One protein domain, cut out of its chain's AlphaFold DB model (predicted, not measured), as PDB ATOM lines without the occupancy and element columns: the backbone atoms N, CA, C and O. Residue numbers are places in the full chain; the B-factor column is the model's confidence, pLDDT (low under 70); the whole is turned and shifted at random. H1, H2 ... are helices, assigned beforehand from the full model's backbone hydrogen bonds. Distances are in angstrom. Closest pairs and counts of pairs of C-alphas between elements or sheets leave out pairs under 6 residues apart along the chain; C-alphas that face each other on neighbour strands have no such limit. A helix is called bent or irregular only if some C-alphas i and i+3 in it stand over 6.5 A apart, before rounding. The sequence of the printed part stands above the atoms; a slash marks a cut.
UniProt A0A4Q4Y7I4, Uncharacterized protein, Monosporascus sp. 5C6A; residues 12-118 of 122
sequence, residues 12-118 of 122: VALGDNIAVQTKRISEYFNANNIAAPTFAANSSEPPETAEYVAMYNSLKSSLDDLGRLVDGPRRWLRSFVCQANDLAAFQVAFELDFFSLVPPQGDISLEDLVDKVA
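Overview. This is residues 12 to 118 of the 122 residues of an uncharacterized protein of Monosporascus sp. 5C6A (UniProt A0A4Q4Y7I4). The model is an open, flat frame of helices shaped roughly like a U: the helical hairpin of H1 and H2a makes one side, the short arm H2b turns the corner at the base, and H3 makes the other side, with the small helices H4 and H5 at its far end. The middle of the U is empty, and the long loop of residues 32 to 49 reaches from the hairpin into its mouth, toward the link between H4 and H5. The printed part has 107 residues with five named helices, in the order H1, H2, H3, H4, H5, and no named strand; the class is all helix. The whole is loose, with a radius of gyration of the C-alphas of 18.7 A, and spans 49 by 42 by 22 A.

Arrangement. H1, residues 12 to 31, comes first. H2, residues 50 to 80, was assigned as one helix by its hydrogen bonds but is bent: C-alphas 70 and 73 are 9.3 A apart. Its arms are H2a, residues 50 to 70, and H2b, residues 73 to 80, at a steep tilt of 65 degrees. H1 and H2a form a helical hairpin: they touch, with a shallow tilt of 27 degrees, opposite ways, and their closest C-alphas, those of Leu 14 and Ser 62, are 6.0 A apart. H2a and H2b are close but not clearly touching; their closest C-alphas, of Arg 68 and Trp 76, are 6.7 A apart. H2b and H3, residues 83 to 95, meet only through their link. H3 is close to but not clearly touching H4, residues 98 to 101; the closest C-alphas, of Ala 93 and Phe 99, are 7.0 A apart. H4 touches H5, residues 110 to 117, where the closest C-alphas, of Leu 101 and Leu 113, are 7.2 A apart. H1 and H3 are apart, and so are H2a and H3. In H1, H2a, H2b and H3 every O i to N i+4 pair is within hydrogen-bond range; in H5 3 of 4 are, and H4 is too short for such a pair.

Along the chain. H1 begins at C-alpha 12, (40.433, -9.690, -1.132), and is 28.7 A long. H2a is 30.1 A long and ends at C-alpha 70, (32.296, -16.636, 2.421); H2b measures 10.2 A. H3 is 18.8 A long, H4 5.0 A and H5 10.5 A, ending at C-alpha 117, (0.370, -10.327, 23.871).

Size, cuts and confidence. The two C-alphas farthest apart, of Ala 13 and Asp 115, are 50.7 A apart. Residues 80 to 89, of which 83 to 89 belong to H3, stand free. The link from H1 to H2 is long, with 18 residues. The printed part has no cut, and no printed residue is under 70 in pLDDT.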
ATOM      1  N   VAL A  12      39.567 -10.839  -1.428       95.75
ATOM      2  CA  VAL A  12      40.433  -9.690  -1.132       95.75
ATOM      3  C   VAL A  12      39.972  -8.489  -1.945       95.75
ATOM      4  O   VAL A  12      39.737  -7.424  -1.378       95.75
ATOM      5  N   ALA A  13      39.733  -8.682  -3.243       95.06
ATOM      6  CA  ALA A  13      39.233  -7.638  -4.129       95.06
ATOM      7  C   ALA A  13      37.877  -7.077  -3.660       95.06
ATOM      8  O   ALA A  13      37.665  -5.862  -3.684       95.06
ATOM      9  N   LEU A  14      36.966  -7.940  -3.190       96.38
ATOM     10  CA  LEU A  14      35.688  -7.514  -2.608       96.38
ATOM     11  C   LEU A  14      35.882  -6.734  -1.304       96.38
ATOM     12  O   LEU A  14      35.263  -5.685  -1.129       96.38
ATOM     13  N   GLY A  15      36.755  -7.209  -0.411       96.75
ATOM     14  CA  GLY A  15      37.079  -6.520   0.840       96.75
ATOM     15  C   GLY A  15      37.625  -5.109   0.608       96.75
ATOM     16  O   GLY A  15      37.129  -4.147   1.200       96.75
ATOM     17  N   ASP A  16      38.579  -4.969  -0.312       96.19
ATOM     18  CA  ASP A  16      39.156  -3.675  -0.684       96.19
ATOM     19  C   ASP A  16      38.099  -2.741  -1.291       96.19
ATOM     20  O   ASP A  16      38.029  -1.554  -0.953       96.19
ATOM     21  N   ASN A  17      37.224  -3.272  -2.150       95.12
ATOM     22  CA  ASN A  17      36.135  -2.505  -2.748       95.12
ATOM     23  C   ASN A  17      35.148  -1.982  -1.690       95.12
ATOM     24  O   ASN A  17      34.820  -0.793  -1.698       95.12
ATOM     25  N   ILE A  18      34.727  -2.831  -0.748       97.88
ATOM     26  CA  ILE A  18      33.838  -2.456   0.362       97.88
ATOM     27  C   ILE A  18      34.470  -1.337   1.196       97.88
ATOM     28  O   ILE A  18      33.795  -0.354   1.511       97.88
ATOM     29  N   ALA A  19      35.764  -1.437   1.513       97.62
ATOM     30  CA  ALA A  19      36.476  -0.412   2.274       97.62
ATOM     31  C   ALA A  19      36.494   0.940   1.537       97.62
ATOM     32  O   ALA A  19      36.179   1.979   2.126       97.62
ATOM     33  N   VAL A  20      36.797   0.933   0.232       96.19
ATOM     34  CA  VAL A  20      36.785   2.140  -0.610       96.19
ATOM     35  C   VAL A  20      35.396   2.778  -0.649       96.19
ATOM     36  O   VAL A  20      35.271   3.993  -0.491       96.19
ATOM     37  N   GLN A  21      34.344   1.986  -0.849       95.81
ATOM     38  CA  GLN A  21      32.984   2.513  -0.979       95.81
ATOM     39  C   GLN A  21      32.413   3.014   0.344       95.81
ATOM     40  O   GLN A  21      31.806   4.082   0.380       95.81
ATOM     41  N   THR A  22      32.691   2.311   1.440       96.81
ATOM     42  CA  THR A  22      32.320   2.760   2.789       96.81
ATOM     43  C   THR A  22      32.966   4.109   3.106       96.81
ATOM     44  O   THR A  22      32.299   5.017   3.605       96.81
ATOM     45  N   LYS A  23      34.244   4.292   2.741       96.75
ATOM     46  CA  LYS A  23      34.933   5.578   2.898       96.75
ATOM     47  C   LYS A  23      34.275   6.688   2.072       96.75
ATOM     48  O   LYS A  23      34.031   7.760   2.615       96.75
ATOM     49  N   ARG A  24      33.929   6.428   0.807       95.94
ATOM     50  CA  ARG A  24      33.235   7.405  -0.056       95.94
ATOM     51  C   ARG A  24      31.878   7.829   0.506       95.94
ATOM     52  O   ARG A  24      31.559   9.012   0.495       95.94
ATOM     53  N   ILE A  25      31.101   6.882   1.032       96.25
ATOM     54  CA  ILE A  25      29.820   7.183   1.684       96.25
ATOM     55  C   ILE A  25      30.038   8.051   2.933       96.25
ATOM     56  O   ILE A  25      29.323   9.030   3.134       96.25
ATOM     57  N   SER A  26      31.060   7.752   3.740       95.38
ATOM     58  CA  SER A  26      31.414   8.583   4.898       95.38
ATOM     59  C   SER A  26      31.835  10.002   4.493       95.38
ATOM     60  O   SER A  26      31.392  10.973   5.103       95.38
ATOM     61  N   GLU A  27      32.642  10.142   3.440       96.31
ATOM     62  CA  GLU A  27      33.029  11.441   2.876       96.31
ATOM     63  C   GLU A  27      31.810  12.224   2.371       96.31
ATOM     64  O   GLU A  27      31.701  13.417   2.651       96.31
ATOM     65  N   TYR A  28      30.862  11.554   1.708       96.25
ATOM     66  CA  TYR A  28      29.600  12.152   1.273       96.25
ATOM     67  C   TYR A  28      28.773  12.673   2.455       96.25
ATOM     68  O   TYR A  28      28.288  13.805   2.408       96.25
ATOM     69  N   PHE A  29      28.634  11.894   3.532       95.75
ATOM     70  CA  PHE A  29      27.919  12.345   4.728       95.75
ATOM     71  C   PHE A  29      28.574  13.576   5.356       95.75
ATOM     72  O   PHE A  29      27.890  14.565   5.620       95.75
ATOM     73  N   ASN A  30      29.900  13.561   5.501       95.38
ATOM     74  CA  ASN A  30      30.646  14.694   6.042       95.38
ATOM     75  C   ASN A  30      30.503  15.948   5.165       95.38
ATOM     76  O   ASN A  30      30.246  17.032   5.683       95.38
ATOM     77  N   ALA A  31      30.626  15.809   3.843       96.50
ATOM     78  CA  ALA A  31      30.530  16.928   2.905       96.50
ATOM     79  C   ALA A  31      29.139  17.583   2.892       96.50
ATOM     80  O   ALA A  31      29.026  18.790   2.690       96.50
ATOM     81  N   ASN A  32      28.088  16.797   3.134       94.81
ATOM     82  CA  ASN A  32      26.704  17.269   3.142       94.81
ATOM     83  C   ASN A  32      26.178  17.595   4.552       94.81
ATOM     84  O   ASN A  32      25.011  17.951   4.689       94.81
ATOM     85  N   ASN A  33      27.019  17.506   5.593       94.25
ATOM     86  CA  ASN A  33      26.630  17.673   7.000       94.25
ATOM     87  C   ASN A  33      25.469  16.750   7.422       94.25
ATOM     88  O   ASN A  33      24.567  17.152   8.156       94.25
ATOM     89  N   ILE A  34      25.490  15.508   6.937       93.81
ATOM     90  CA  ILE A  34      24.497  14.476   7.240       93.81
ATOM     91  C   ILE A  34      25.073  13.567   8.327       93.81
ATOM     92  O   ILE A  34      26.224  13.140   8.240       93.81
ATOM     93  N   ALA A  35      24.281  13.256   9.355       92.62
ATOM     94  CA  ALA A  35      24.676  12.275  10.358       92.62
ATOM     95  C   ALA A  35      24.735  10.874   9.727       92.62
ATOM     96  O   ALA A  35      23.819  10.465   9.016       92.62
ATOM     97  N   ALA A  36      25.814  10.132   9.981       91.00
ATOM     98  CA  ALA A  36      25.932   8.769   9.481       91.00
ATOM     99  C   ALA A  36      24.848   7.870  10.116       91.00
ATOM    100  O   ALA A  36      24.678   7.923  11.339       91.00
ATOM    101  N   PRO A  37      24.149   7.030   9.328       92.38
ATOM    102  CA  PRO A  37      23.165   6.103   9.864       92.38
ATOM    103  C   PRO A  37      23.781   5.126  10.871       92.38
ATOM    104  O   PRO A  37      24.905   4.652  10.699       92.38
ATOM    105  N   THR A  38      23.021   4.799  11.911       92.88
ATOM    106  CA  THR A  38      23.375   3.814  12.942       92.88
ATOM    107  C   THR A  38      22.193   2.876  13.191       92.88
ATOM    108  O   THR A  38      21.105   3.088  12.666       92.88
ATOM    109  N   PHE A  39      22.377   1.849  14.023       90.19
ATOM    110  CA  PHE A  39      21.272   0.989  14.469       90.19
ATOM    111  C   PHE A  39      20.438   1.598  15.610       90.19
ATOM    112  O   PHE A  39      19.547   0.936  16.133       90.19
ATOM    113  N   ALA A  40      20.727   2.833  16.033       89.56
ATOM    114  CA  ALA A  40      19.937   3.501  17.060       89.56
ATOM    115  C   ALA A  40      18.544   3.865  16.526       89.56
ATOM    116  O   ALA A  40      18.402   4.293  15.381       89.56
ATOM    117  N   ALA A  41      17.521   3.776  17.379       87.62
ATOM    118  CA  ALA A  41      16.134   4.072  17.010       87.62
ATOM    119  C   ALA A  41      15.902   5.518  16.530       87.62
ATOM    120  O   ALA A  41      14.919   5.801  15.859       87.62
ATOM    121  N   ASN A  42      16.798   6.440  16.883       87.94
ATOM    122  CA  ASN A  42      16.774   7.837  16.454       87.94
ATOM    123  C   ASN A  42      17.764   8.137  15.313       87.94
ATOM    124  O   ASN A  42      18.084   9.303  15.078       87.94
ATOM    125  N   SER A  43      18.290   7.110  14.638       91.62
ATOM    126  CA  SER A  43      19.127   7.294  13.454       91.62
ATOM    127  C   SER A  43      18.339   7.996  12.348       91.62
ATOM    128  O   SER A  43      17.184   7.665  12.093       91.62
ATOM    129  N   SER A  44      18.980   8.932  11.650       87.56
ATOM    130  CA  SER A  44      18.395   9.548  10.460       87.56
ATOM    131  C   SER A  44      18.254   8.538   9.327       87.56
ATOM    132  O   SER A  44      19.107   7.658   9.155       87.56
ATOM    133  N   GLU A  45      17.206   8.709   8.525       88.56
ATOM    134  CA  GLU A  45      17.039   7.966   7.279       88.56
ATOM    135  C   GLU A  45      18.182   8.281   6.299       88.56
ATOM    136  O   GLU A  45      18.679   9.416   6.255       88.56
ATOM    137  N   PRO A  46      18.633   7.292   5.508       89.75
ATOM    138  CA  PRO A  46      19.600   7.532   4.451       89.75
ATOM    139  C   PRO A  46      19.064   8.504   3.384       89.75
ATOM    140  O   PRO A  46      17.870   8.501   3.095       89.75
ATOM    141  N   PRO A  47      19.930   9.297   2.730       93.50
ATOM    142  CA  PRO A  47      19.516  10.178   1.639       93.50
ATOM    143  C   PRO A  47      18.966   9.403   0.434       93.50
ATOM    144  O   PRO A  47      19.495   8.362   0.071       93.50
ATOM    145  N   GLU A  48      17.982   9.958  -0.272       93.69
ATOM    146  CA  GLU A  48      17.425   9.354  -1.501       93.69
ATOM    147  C   GLU A  48      18.015   9.947  -2.793       93.69
ATOM    148  O   GLU A  48      17.482   9.778  -3.891       93.69
ATOM    149  N   THR A  49      19.124  10.684  -2.693       95.25
ATOM    150  CA  THR A  49      19.749  11.301  -3.866       95.25
ATOM    151  C   THR A  49      20.302  10.231  -4.805       95.25
ATOM    152  O   THR A  49      20.846   9.215  -4.370       95.25
ATOM    153  N   ALA A  50      20.221  10.469  -6.117       95.88
ATOM    154  CA  ALA A  50      20.722   9.517  -7.112       95.88
ATOM    155  C   ALA A  50      22.219   9.192  -6.921       95.88
ATOM    156  O   ALA A  50      22.636   8.053  -7.129       95.88
ATOM    157  N   GLU A  51      23.014  10.178  -6.494       94.19
ATOM    158  CA  GLU A  51      24.436  10.009  -6.179       94.19
ATOM    159  C   GLU A  51      24.650   9.047  -5.003       94.19
ATOM    160  O   GLU A  51      25.415   8.086  -5.120       94.19
ATOM    161  N   TYR A  52      23.943   9.262  -3.888       94.81
ATOM    162  CA  TYR A  52      24.043   8.392  -2.721       94.81
ATOM    163  C   TYR A  52      23.549   6.976  -3.031       94.81
ATOM    164  O   TYR A  52      24.242   6.004  -2.734       94.81
ATOM    165  N   VAL A  53      22.392   6.854  -3.689       95.56
ATOM    166  CA  VAL A  53      21.792   5.563  -4.053       95.56
ATOM    167  C   VAL A  53      22.731   4.748  -4.946       95.56
ATOM    168  O   VAL A  53      22.855   3.539  -4.761       95.56
ATOM    169  N   ALA A  54      23.450   5.385  -5.875       95.62
ATOM    170  CA  ALA A  54      24.435   4.694  -6.704       95.62
ATOM    171  C   ALA A  54      25.596   4.111  -5.875       95.62
ATOM    172  O   ALA A  54      25.973   2.955  -6.076       95.62
ATOM    173  N   MET A  55      26.139   4.879  -4.920       94.88
ATOM    174  CA  MET A  55      27.187   4.390  -4.011       94.88
ATOM    175  C   MET A  55      26.673   3.274  -3.098       94.88
ATOM    176  O   MET A  55      27.336   2.248  -2.951       94.88
ATOM    177  N   TYR A  56      25.478   3.447  -2.534       94.88
ATOM    178  CA  TYR A  56      24.821   2.461  -1.679       94.88
ATOM    179  C   TYR A  56      24.587   1.134  -2.411       94.88
ATOM    180  O   TYR A  56      24.965   0.078  -1.906       94.88
ATOM    181  N   ASN A  57      24.027   1.179  -3.622       96.19
ATOM    182  CA  ASN A  57      23.760  -0.018  -4.420       96.19
ATOM    183  C   ASN A  57      25.048  -0.765  -4.760       96.19
ATOM    184  O   ASN A  57      25.085  -1.995  -4.695       96.19
ATOM    185  N   SER A  58      26.117  -0.033  -5.089       95.06
ATOM    186  CA  SER A  58      27.400  -0.675  -5.348       95.06
ATOM    187  C   SER A  58      27.962  -1.345  -4.092       95.06
ATOM    188  O   SER A  58      28.464  -2.462  -4.204       95.06
ATOM    189  N   LEU A  59      27.826  -0.715  -2.919       97.00
ATOM    190  CA  LEU A  59      28.337  -1.266  -1.662       97.00
ATOM    191  C   LEU A  59      27.551  -2.521  -1.295       97.00
ATOM    192  O   LEU A  59      28.133  -3.544  -0.934       97.00
ATOM    193  N   LYS A  60      26.224  -2.454  -1.440       97.44
ATOM    194  CA  LYS A  60      25.320  -3.570  -1.188       97.44
ATOM    195  C   LYS A  60      25.640  -4.769  -2.081       97.44
ATOM    196  O   LYS A  60      25.722  -5.881  -1.570       97.44
ATOM    197  N   SER A  61      25.902  -4.543  -3.370       96.38
ATOM    198  CA  SER A  61      26.305  -5.613  -4.292       96.38
ATOM    199  C   SER A  61      27.596  -6.301  -3.840       96.38
ATOM    200  O   SER A  61      27.635  -7.526  -3.761       96.38
ATOM    201  N   SER A  62      28.634  -5.532  -3.486       96.69
ATOM    202  CA  SER A  62      29.911  -6.096  -3.025       96.69
ATOM    203  C   SER A  62      29.773  -6.855  -1.700       96.69
ATOM    204  O   SER A  62      30.393  -7.903  -1.523       96.69
ATOM    205  N   LEU A  63      28.941  -6.361  -0.775       97.88
ATOM    206  CA  LEU A  63      28.631  -7.045   0.484       97.88
ATOM    207  C   LEU A  63      27.915  -8.381   0.251       97.88
ATOM    208  O   LEU A  63      28.273  -9.382   0.872       97.88
ATOM    209  N   ASP A  64      26.932  -8.407  -0.649       96.38
ATOM    210  CA  ASP A  64      26.178  -9.620  -0.967       96.38
ATOM    211  C   ASP A  64      27.067 -10.666  -1.658       96.38
ATOM    212  O   ASP A  64      27.012 -11.850  -1.311       96.38
ATOM    213  N   ASP A  65      27.928 -10.246  -2.586       96.19
ATOM    214  CA  ASP A  65      28.875 -11.139  -3.260       96.19
ATOM    215  C   ASP A  65      29.939 -11.683  -2.299       96.19
ATOM    216  O   ASP A  65      30.227 -12.884  -2.319       96.19
ATOM    217  N   LEU A  66      30.461 -10.847  -1.393       97.00
ATOM    218  CA  LEU A  66      31.389 -11.294  -0.354       97.00
ATOM    219  C   LEU A  66      30.719 -12.298   0.587       97.00
ATOM    220  O   LEU A  66      31.289 -13.355   0.853       97.00
ATOM    221  N   GLY A  67      29.497 -12.008   1.044       96.38
ATOM    222  CA  GLY A  67      28.720 -12.915   1.888       96.38
ATOM    223  C   GLY A  67      28.502 -14.276   1.222       96.38
ATOM    224  O   GLY A  67      28.770 -15.316   1.823       96.38
ATOM    225  N   ARG A  68      28.115 -14.283  -0.061       95.12
ATOM    226  CA  ARG A  68      27.954 -15.516  -0.852       95.12
ATOM    227  C   ARG A  68      29.255 -16.300  -0.992       95.12
ATOM    228  O   ARG A  68      29.226 -17.528  -0.904       95.12
ATOM    229  N   LEU A  69      30.380 -15.619  -1.219       95.31
ATOM    230  CA  LEU A  69      31.683 -16.269  -1.376       95.31
ATOM    231  C   LEU A  69      32.175 -16.874  -0.053       95.31
ATOM    232  O   LEU A  69      32.691 -17.990  -0.050       95.31
ATOM    233  N   VAL A  70      31.962 -16.171   1.064       96.06
ATOM    234  CA  VAL A  70      32.296 -16.636   2.421       96.06
ATOM    235  C   VAL A  70      31.455 -17.846   2.826       96.06
ATOM    236  O   VAL A  70      31.987 -18.812   3.375       96.06
ATOM    237  N   ASP A  71      30.151 -17.823   2.555       95.50
ATOM    238  CA  ASP A  71      29.278 -18.947   2.889       95.50
ATOM    239  C   ASP A  71      29.514 -20.150   1.970       95.50
ATOM    240  O   ASP A  71      29.459 -21.312   2.396       95.50
ATOM    241  N   GLY A  72      29.763 -19.883   0.691       95.00
ATOM    242  CA  GLY A  72      29.719 -20.889  -0.354       95.00
ATOM    243  C   GLY A  72      28.299 -21.439  -0.577       95.00
ATOM    244  O   GLY A  72      27.398 -21.318   0.261       95.00
ATOM    245  N   PRO A  73      28.068 -22.127  -1.706       94.94
ATOM    246  CA  PRO A  73      26.720 -22.468  -2.164       94.94
ATOM    247  C   PRO A  73      25.960 -23.379  -1.192       94.94
ATOM    248  O   PRO A  73      24.755 -23.241  -0.996       94.94
ATOM    249  N   ARG A  74      26.664 -24.319  -0.549       96.19
ATOM    250  CA  ARG A  74      26.040 -25.322   0.323       96.19
ATOM    251  C   ARG A  74      25.551 -24.725   1.645       96.19
ATOM    252  O   ARG A  74      24.503 -25.138   2.134       96.19
ATOM    253  N   ARG A  75      26.328 -23.830   2.266       95.94
ATOM    254  CA  ARG A  75      25.924 -23.172   3.520       95.94
ATOM    255  C   ARG A  75      24.845 -22.145   3.232       95.94
ATOM    256  O   ARG A  75      23.819 -22.181   3.900       95.94
ATOM    257  N   TRP A  76      25.048 -21.340   2.191       95.94
ATOM    258  CA  TRP A  76      24.088 -20.334   1.768       95.94
ATOM    259  C   TRP A  76      22.702 -20.939   1.528       95.94
ATOM    260  O   TRP A  76      21.736 -20.480   2.124       95.94
ATOM    261  N   LEU A  77      22.595 -22.035   0.759       95.25
ATOM    262  CA  LEU A  77      21.293 -22.648   0.471       95.25
ATOM    263  C   LEU A  77      20.600 -23.193   1.731       95.25
ATOM    264  O   LEU A  77      19.384 -23.079   1.854       95.25
ATOM    265  N   ARG A  78      21.360 -23.756   2.681       94.31
ATOM    266  CA  ARG A  78      20.799 -24.210   3.966       94.31
ATOM    267  C   ARG A  78      20.253 -23.055   4.799       94.31
ATOM    268  O   ARG A  78      19.227 -23.225   5.437       94.31
ATOM    269  N   SER A  79      20.933 -21.913   4.807       93.00
ATOM    270  CA  SER A  79      20.445 -20.720   5.501       93.00
ATOM    271  C   SER A  79      19.256 -20.098   4.768       93.00
ATOM    272  O   SER A  79      18.284 -19.707   5.404       93.00
ATOM    273  N   PHE A  80      19.292 -20.070   3.434       93.12
ATOM    274  CA  PHE A  80      18.236 -19.505   2.598       93.12
ATOM    275  C   PHE A  80      16.880 -20.181   2.827       93.12
ATOM    276  O   PHE A  80      15.882 -19.493   3.014       93.12
ATOM    277  N   VAL A  81      16.828 -21.516   2.889       93.12
ATOM    278  CA  VAL A  81      15.556 -22.231   3.127       93.12
ATOM    279  C   VAL A  81      14.946 -21.949   4.505       93.12
ATOM    280  O   VAL A  81      13.747 -22.134   4.681       93.12
ATOM    281  N   CYS A  82      15.744 -21.475   5.466       93.44
ATOM    282  CA  CYS A  82      15.271 -21.102   6.796       93.44
ATOM    283  C   CYS A  82      14.729 -19.666   6.873       93.44
ATOM    284  O   CYS A  82      14.112 -19.335   7.878       93.44
ATOM    285  N   GLN A  83      14.886 -18.831   5.834       93.56
ATOM    286  CA  GLN A  83      14.370 -17.448   5.831       93.56
ATOM    287  C   GLN A  83      12.841 -17.376   5.973       93.56
ATOM    288  O   GLN A  83      12.298 -16.362   6.402       93.56
ATOM    289  N   ALA A  84      12.128 -18.460   5.651       92.62
ATOM    290  CA  ALA A  84      10.691 -18.558   5.890       92.62
ATOM    291  C   ALA A  84      10.332 -18.463   7.386       92.62
ATOM    292  O   ALA A  84       9.249 -17.985   7.713       92.62
ATOM    293  N   ASN A  85      11.238 -18.868   8.283       95.12
ATOM    294  CA  ASN A  85      11.035 -18.739   9.726       95.12
ATOM    295  C   ASN A  85      11.054 -17.268  10.153       95.12
ATOM    296  O   ASN A  85      10.205 -16.861  10.937       95.12
ATOM    297  N   ASP A  86      11.961 -16.464   9.588       93.69
ATOM    298  CA  ASP A  86      12.026 -15.025   9.865       93.69
ATOM    299  C   ASP A  86      10.743 -14.328   9.390       93.69
ATOM    300  O   ASP A  86      10.174 -13.497  10.096       93.69
ATOM    301  N   LEU A  87      10.227 -14.715   8.216       95.06
ATOM    302  CA  LEU A  87       8.964 -14.181   7.704       95.06
ATOM    303  C   LEU A  87       7.766 -14.576   8.581       95.06
ATOM    304  O   LEU A  87       6.914 -13.732   8.857       95.06
ATOM    305  N   ALA A  88       7.705 -15.829   9.038       94.94
ATOM    306  CA  ALA A  88       6.665 -16.287   9.958       94.94
ATOM    307  C   ALA A  88       6.736 -15.547  11.304       94.94
ATOM    308  O   ALA A  88       5.705 -15.129  11.828       94.94
ATOM    309  N   ALA A  89       7.942 -15.313  11.829       93.19
ATOM    310  CA  ALA A  89       8.144 -14.526  13.041       93.19
ATOM    311  C   ALA A  89       7.660 -13.078  12.866       93.19
ATOM    312  O   ALA A  89       6.970 -12.555  13.740       93.19
ATOM    313  N   PHE A  90       7.942 -12.443  11.722       94.25
ATOM    314  CA  PHE A  90       7.407 -11.110  11.431       94.25
ATOM    315  C   PHE A  90       5.886 -11.096  11.327       94.25
ATOM    316  O   PHE A  90       5.265 -10.164  11.828       94.25
ATOM    317  N   GLN A  91       5.277 -12.118  10.723       94.94
ATOM    318  CA  GLN A  91       3.820 -12.218  10.667       94.94
ATOM    319  C   GLN A  91       3.209 -12.234  12.076       94.94
ATOM    320  O   GLN A  91       2.325 -11.428  12.352       94.94
ATOM    321  N   VAL A  92       3.726 -13.074  12.979       92.50
ATOM    322  CA  VAL A  92       3.278 -13.121  14.382       92.50
ATOM    323  C   VAL A  92       3.498 -11.774  15.078       92.50
ATOM    324  O   VAL A  92       2.590 -11.261  15.728       92.50
ATOM    325  N   ALA A  93       4.669 -11.157  14.893       91.44
ATOM    326  CA  ALA A  93       4.984  -9.859  15.486       91.44
ATOM    327  C   ALA A  93       4.021  -8.746  15.032       91.44
ATOM    328  O   ALA A  93       3.668  -7.883  15.834       91.44
ATOM    329  N   PHE A  94       3.569  -8.759  13.772       92.25
ATOM    330  CA  PHE A  94       2.559  -7.816  13.282       92.25
ATOM    331  C   PHE A  94       1.152  -8.137  13.795       92.25
ATOM    332  O   PHE A  94       0.439  -7.219  14.192       92.25
ATOM    333  N   GLU A  95       0.748  -9.411  13.806       92.56
ATOM    334  CA  GLU A  95      -0.576  -9.834  14.293       92.56
ATOM    335  C   GLU A  95      -0.781  -9.513  15.781       92.56
ATOM    336  O   GLU A  95      -1.897  -9.202  16.196       92.56
ATOM    337  N   LEU A  96       0.300  -9.540  16.563       91.44
ATOM    338  CA  LEU A  96       0.298  -9.264  18.000       91.44
ATOM    339  C   LEU A  96       0.790  -7.857  18.362       91.44
ATOM    340  O   LEU A  96       1.005  -7.567  19.537       91.44
ATOM    341  N   ASP A  97       0.982  -6.990  17.368       90.50
ATOM    342  CA  ASP A  97       1.371  -5.588  17.553       90.50
ATOM    343  C   ASP A  97       2.683  -5.391  18.350       90.50
ATOM    344  O   ASP A  97       2.880  -4.389  19.037       90.50
ATOM    345  N   PHE A  98       3.630  -6.336  18.245       90.19
ATOM    346  CA  PHE A  98       4.887  -6.332  19.012       90.19
ATOM    347  C   PHE A  98       5.660  -5.022  18.843       90.19
ATOM    348  O   PHE A  98       6.193  -4.481  19.811       90.19
ATOM    349  N   PHE A  99       5.701  -4.482  17.624       88.50
ATOM    350  CA  PHE A  99       6.441  -3.258  17.315       88.50
ATOM    351  C   PHE A  99       5.867  -2.003  17.990       88.50
ATOM    352  O   PHE A  99       6.597  -1.028  18.150       88.50
ATOM    353  N   SER A 100       4.599  -2.026  18.415       89.31
ATOM    354  CA  SER A 100       3.985  -0.950  19.204       89.31
ATOM    355  C   SER A 100       4.163  -1.153  20.712       89.31
ATOM    356  O   SER A 100       4.087  -0.195  21.484       89.31
ATOM    357  N   LEU A 101       4.394  -2.395  21.150       89.81
ATOM    358  CA  LEU A 101       4.548  -2.759  22.561       89.81
ATOM    359  C   LEU A 101       5.994  -2.651  23.050       89.81
ATOM    360  O   LEU A 101       6.215  -2.352  24.228       89.81
ATOM    361  N   VAL A 102       6.962  -2.884  22.159       88.00
ATOM    362  CA  VAL A 102       8.387  -2.679  22.425       88.00
ATOM    363  C   VAL A 102       8.689  -1.178  22.356       88.00
ATOM    364  O   VAL A 102       8.442  -0.549  21.325       88.00
ATOM    365  N   PRO A 103       9.216  -0.569  23.433       85.38
ATOM    366  CA  PRO A 103       9.477   0.860  23.445       85.38
ATOM    367  C   PRO A 103      10.582   1.220  22.434       85.38
ATOM    368  O   PRO A 103      11.610   0.544  22.386       85.38
ATOM    369  N   PRO A 104      10.440   2.319  21.668       82.38
ATOM    370  CA  PRO A 104      11.473   2.764  20.729       82.38
ATOM    371  C   PRO A 104      12.816   3.094  21.395       82.38
ATOM    372  O   PRO A 104      13.856   3.096  20.742       82.38
ATOM    373  N   GLN A 105      12.804   3.424  22.689       83.06
ATOM    374  CA  GLN A 105      13.998   3.603  23.506       83.06
ATOM    375  C   GLN A 105      13.835   2.863  24.833       83.06
ATOM    376  O   GLN A 105      12.825   3.029  25.515       83.06
ATOM    377  N   GLY A 106      14.872   2.123  25.225       81.06
ATOM    378  CA  GLY A 106      14.863   1.288  26.423       81.06
ATOM    379  C   GLY A 106      14.490  -0.156  26.109       81.06
ATOM    380  O   GLY A 106      14.370  -0.537  24.948       81.06
ATOM    381  N   ASP A 107      14.314  -0.941  27.164       85.69
ATOM    382  CA  ASP A 107      14.064  -2.374  27.070       85.69
ATOM    383  C   ASP A 107      12.675  -2.704  27.630       85.69
ATOM    384  O   ASP A 107      12.136  -1.986  28.477       85.69
ATOM    385  N   ILE A 108      12.103  -3.814  27.170       89.19
ATOM    386  CA  ILE A 108      10.938  -4.459  27.778       89.19
ATOM    387  C   ILE A 108      11.349  -5.871  28.191       89.19
ATOM    388  O   ILE A 108      12.114  -6.522  27.478       89.19
ATOM    389  N   SER A 109      10.890  -6.332  29.355       89.69
ATOM    390  CA  SER A 109      11.123  -7.716  29.765       89.69
ATOM    391  C   SER A 109      10.280  -8.674  28.916       89.69
ATOM    392  O   SER A 109       9.255  -8.280  28.351       89.69
ATOM    393  N   LEU A 110      10.708  -9.933  28.801       87.88
ATOM    394  CA  LEU A 110       9.927 -10.933  28.070       87.88
ATOM    395  C   LEU A 110       8.588 -11.178  28.773       87.88
ATOM    396  O   LEU A 110       7.564 -11.304  28.112       87.88
ATOM    397  N   GLU A 111       8.599 -11.173  30.105       88.69
ATOM    398  CA  GLU A 111       7.425 -11.347  30.954       88.69
ATOM    399  C   GLU A 111       6.392 -10.238  30.707       88.69
ATOM    400  O   GLU A 111       5.230 -10.527  30.425       88.69
ATOM    401  N   ASP A 112       6.828  -8.971  30.702       86.81
ATOM    402  CA  ASP A 112       5.947  -7.827  30.432       86.81
ATOM    403  C   ASP A 112       5.398  -7.835  29.000       86.81
ATOM    404  O   ASP A 112       4.327  -7.282  28.740       86.81
ATOM    405  N   LEU A 113       6.147  -8.392  28.042       87.38
ATOM    406  CA  LEU A 113       5.700  -8.510  26.657       87.38
ATOM    407  C   LEU A 113       4.647  -9.614  26.522       87.38
ATOM    408  O   LEU A 113       3.587  -9.370  25.949       87.38
ATOM    409  N   VAL A 114       4.905 -10.790  27.096       88.31
ATOM    410  CA  VAL A 114       3.994 -11.944  27.118       88.31
ATOM    411  C   VAL A 114       2.653 -11.585  27.758       88.31
ATOM    412  O   VAL A 114       1.602 -11.832  27.158       88.31
ATOM    413  N   ASP A 115       2.682 -10.896  28.902       86.81
ATOM    414  CA  ASP A 115       1.478 -10.411  29.587       86.81
ATOM    415  C   ASP A 115       0.636  -9.473  28.702       86.81
ATOM    416  O   ASP A 115      -0.591  -9.418  28.832       86.81
ATOM    417  N   LYS A 116       1.274  -8.745  27.775       86.44
ATOM    418  CA  LYS A 116       0.592  -7.851  26.827       86.44
ATOM    419  C   LYS A 116       0.064  -8.565  25.584       86.44
ATOM    420  O   LYS A 116      -0.885  -8.057  24.991       86.44
ATOM    421  N   VAL A 117       0.650  -9.698  25.180       84.44
ATOM    422  CA  VAL A 117       0.370 -10.327  23.871       84.44
ATOM    423  C   VAL A 117      -0.331 -11.682  23.917       84.44
ATOM    424  O   VAL A 117      -0.619 -12.238  22.863       84.44
ATOM    425  N   ALA A 118      -0.675 -12.203  25.098       79.50
ATOM    426  CA  ALA A 118      -1.362 -13.495  25.261       79.50
ATOM    427  C   ALA A 118      -0.693 -14.661  24.493       79.50
ATOM    428  O   ALA A 118      -1.362 -15.620  24.100       79.50
TER     429      ALA A 118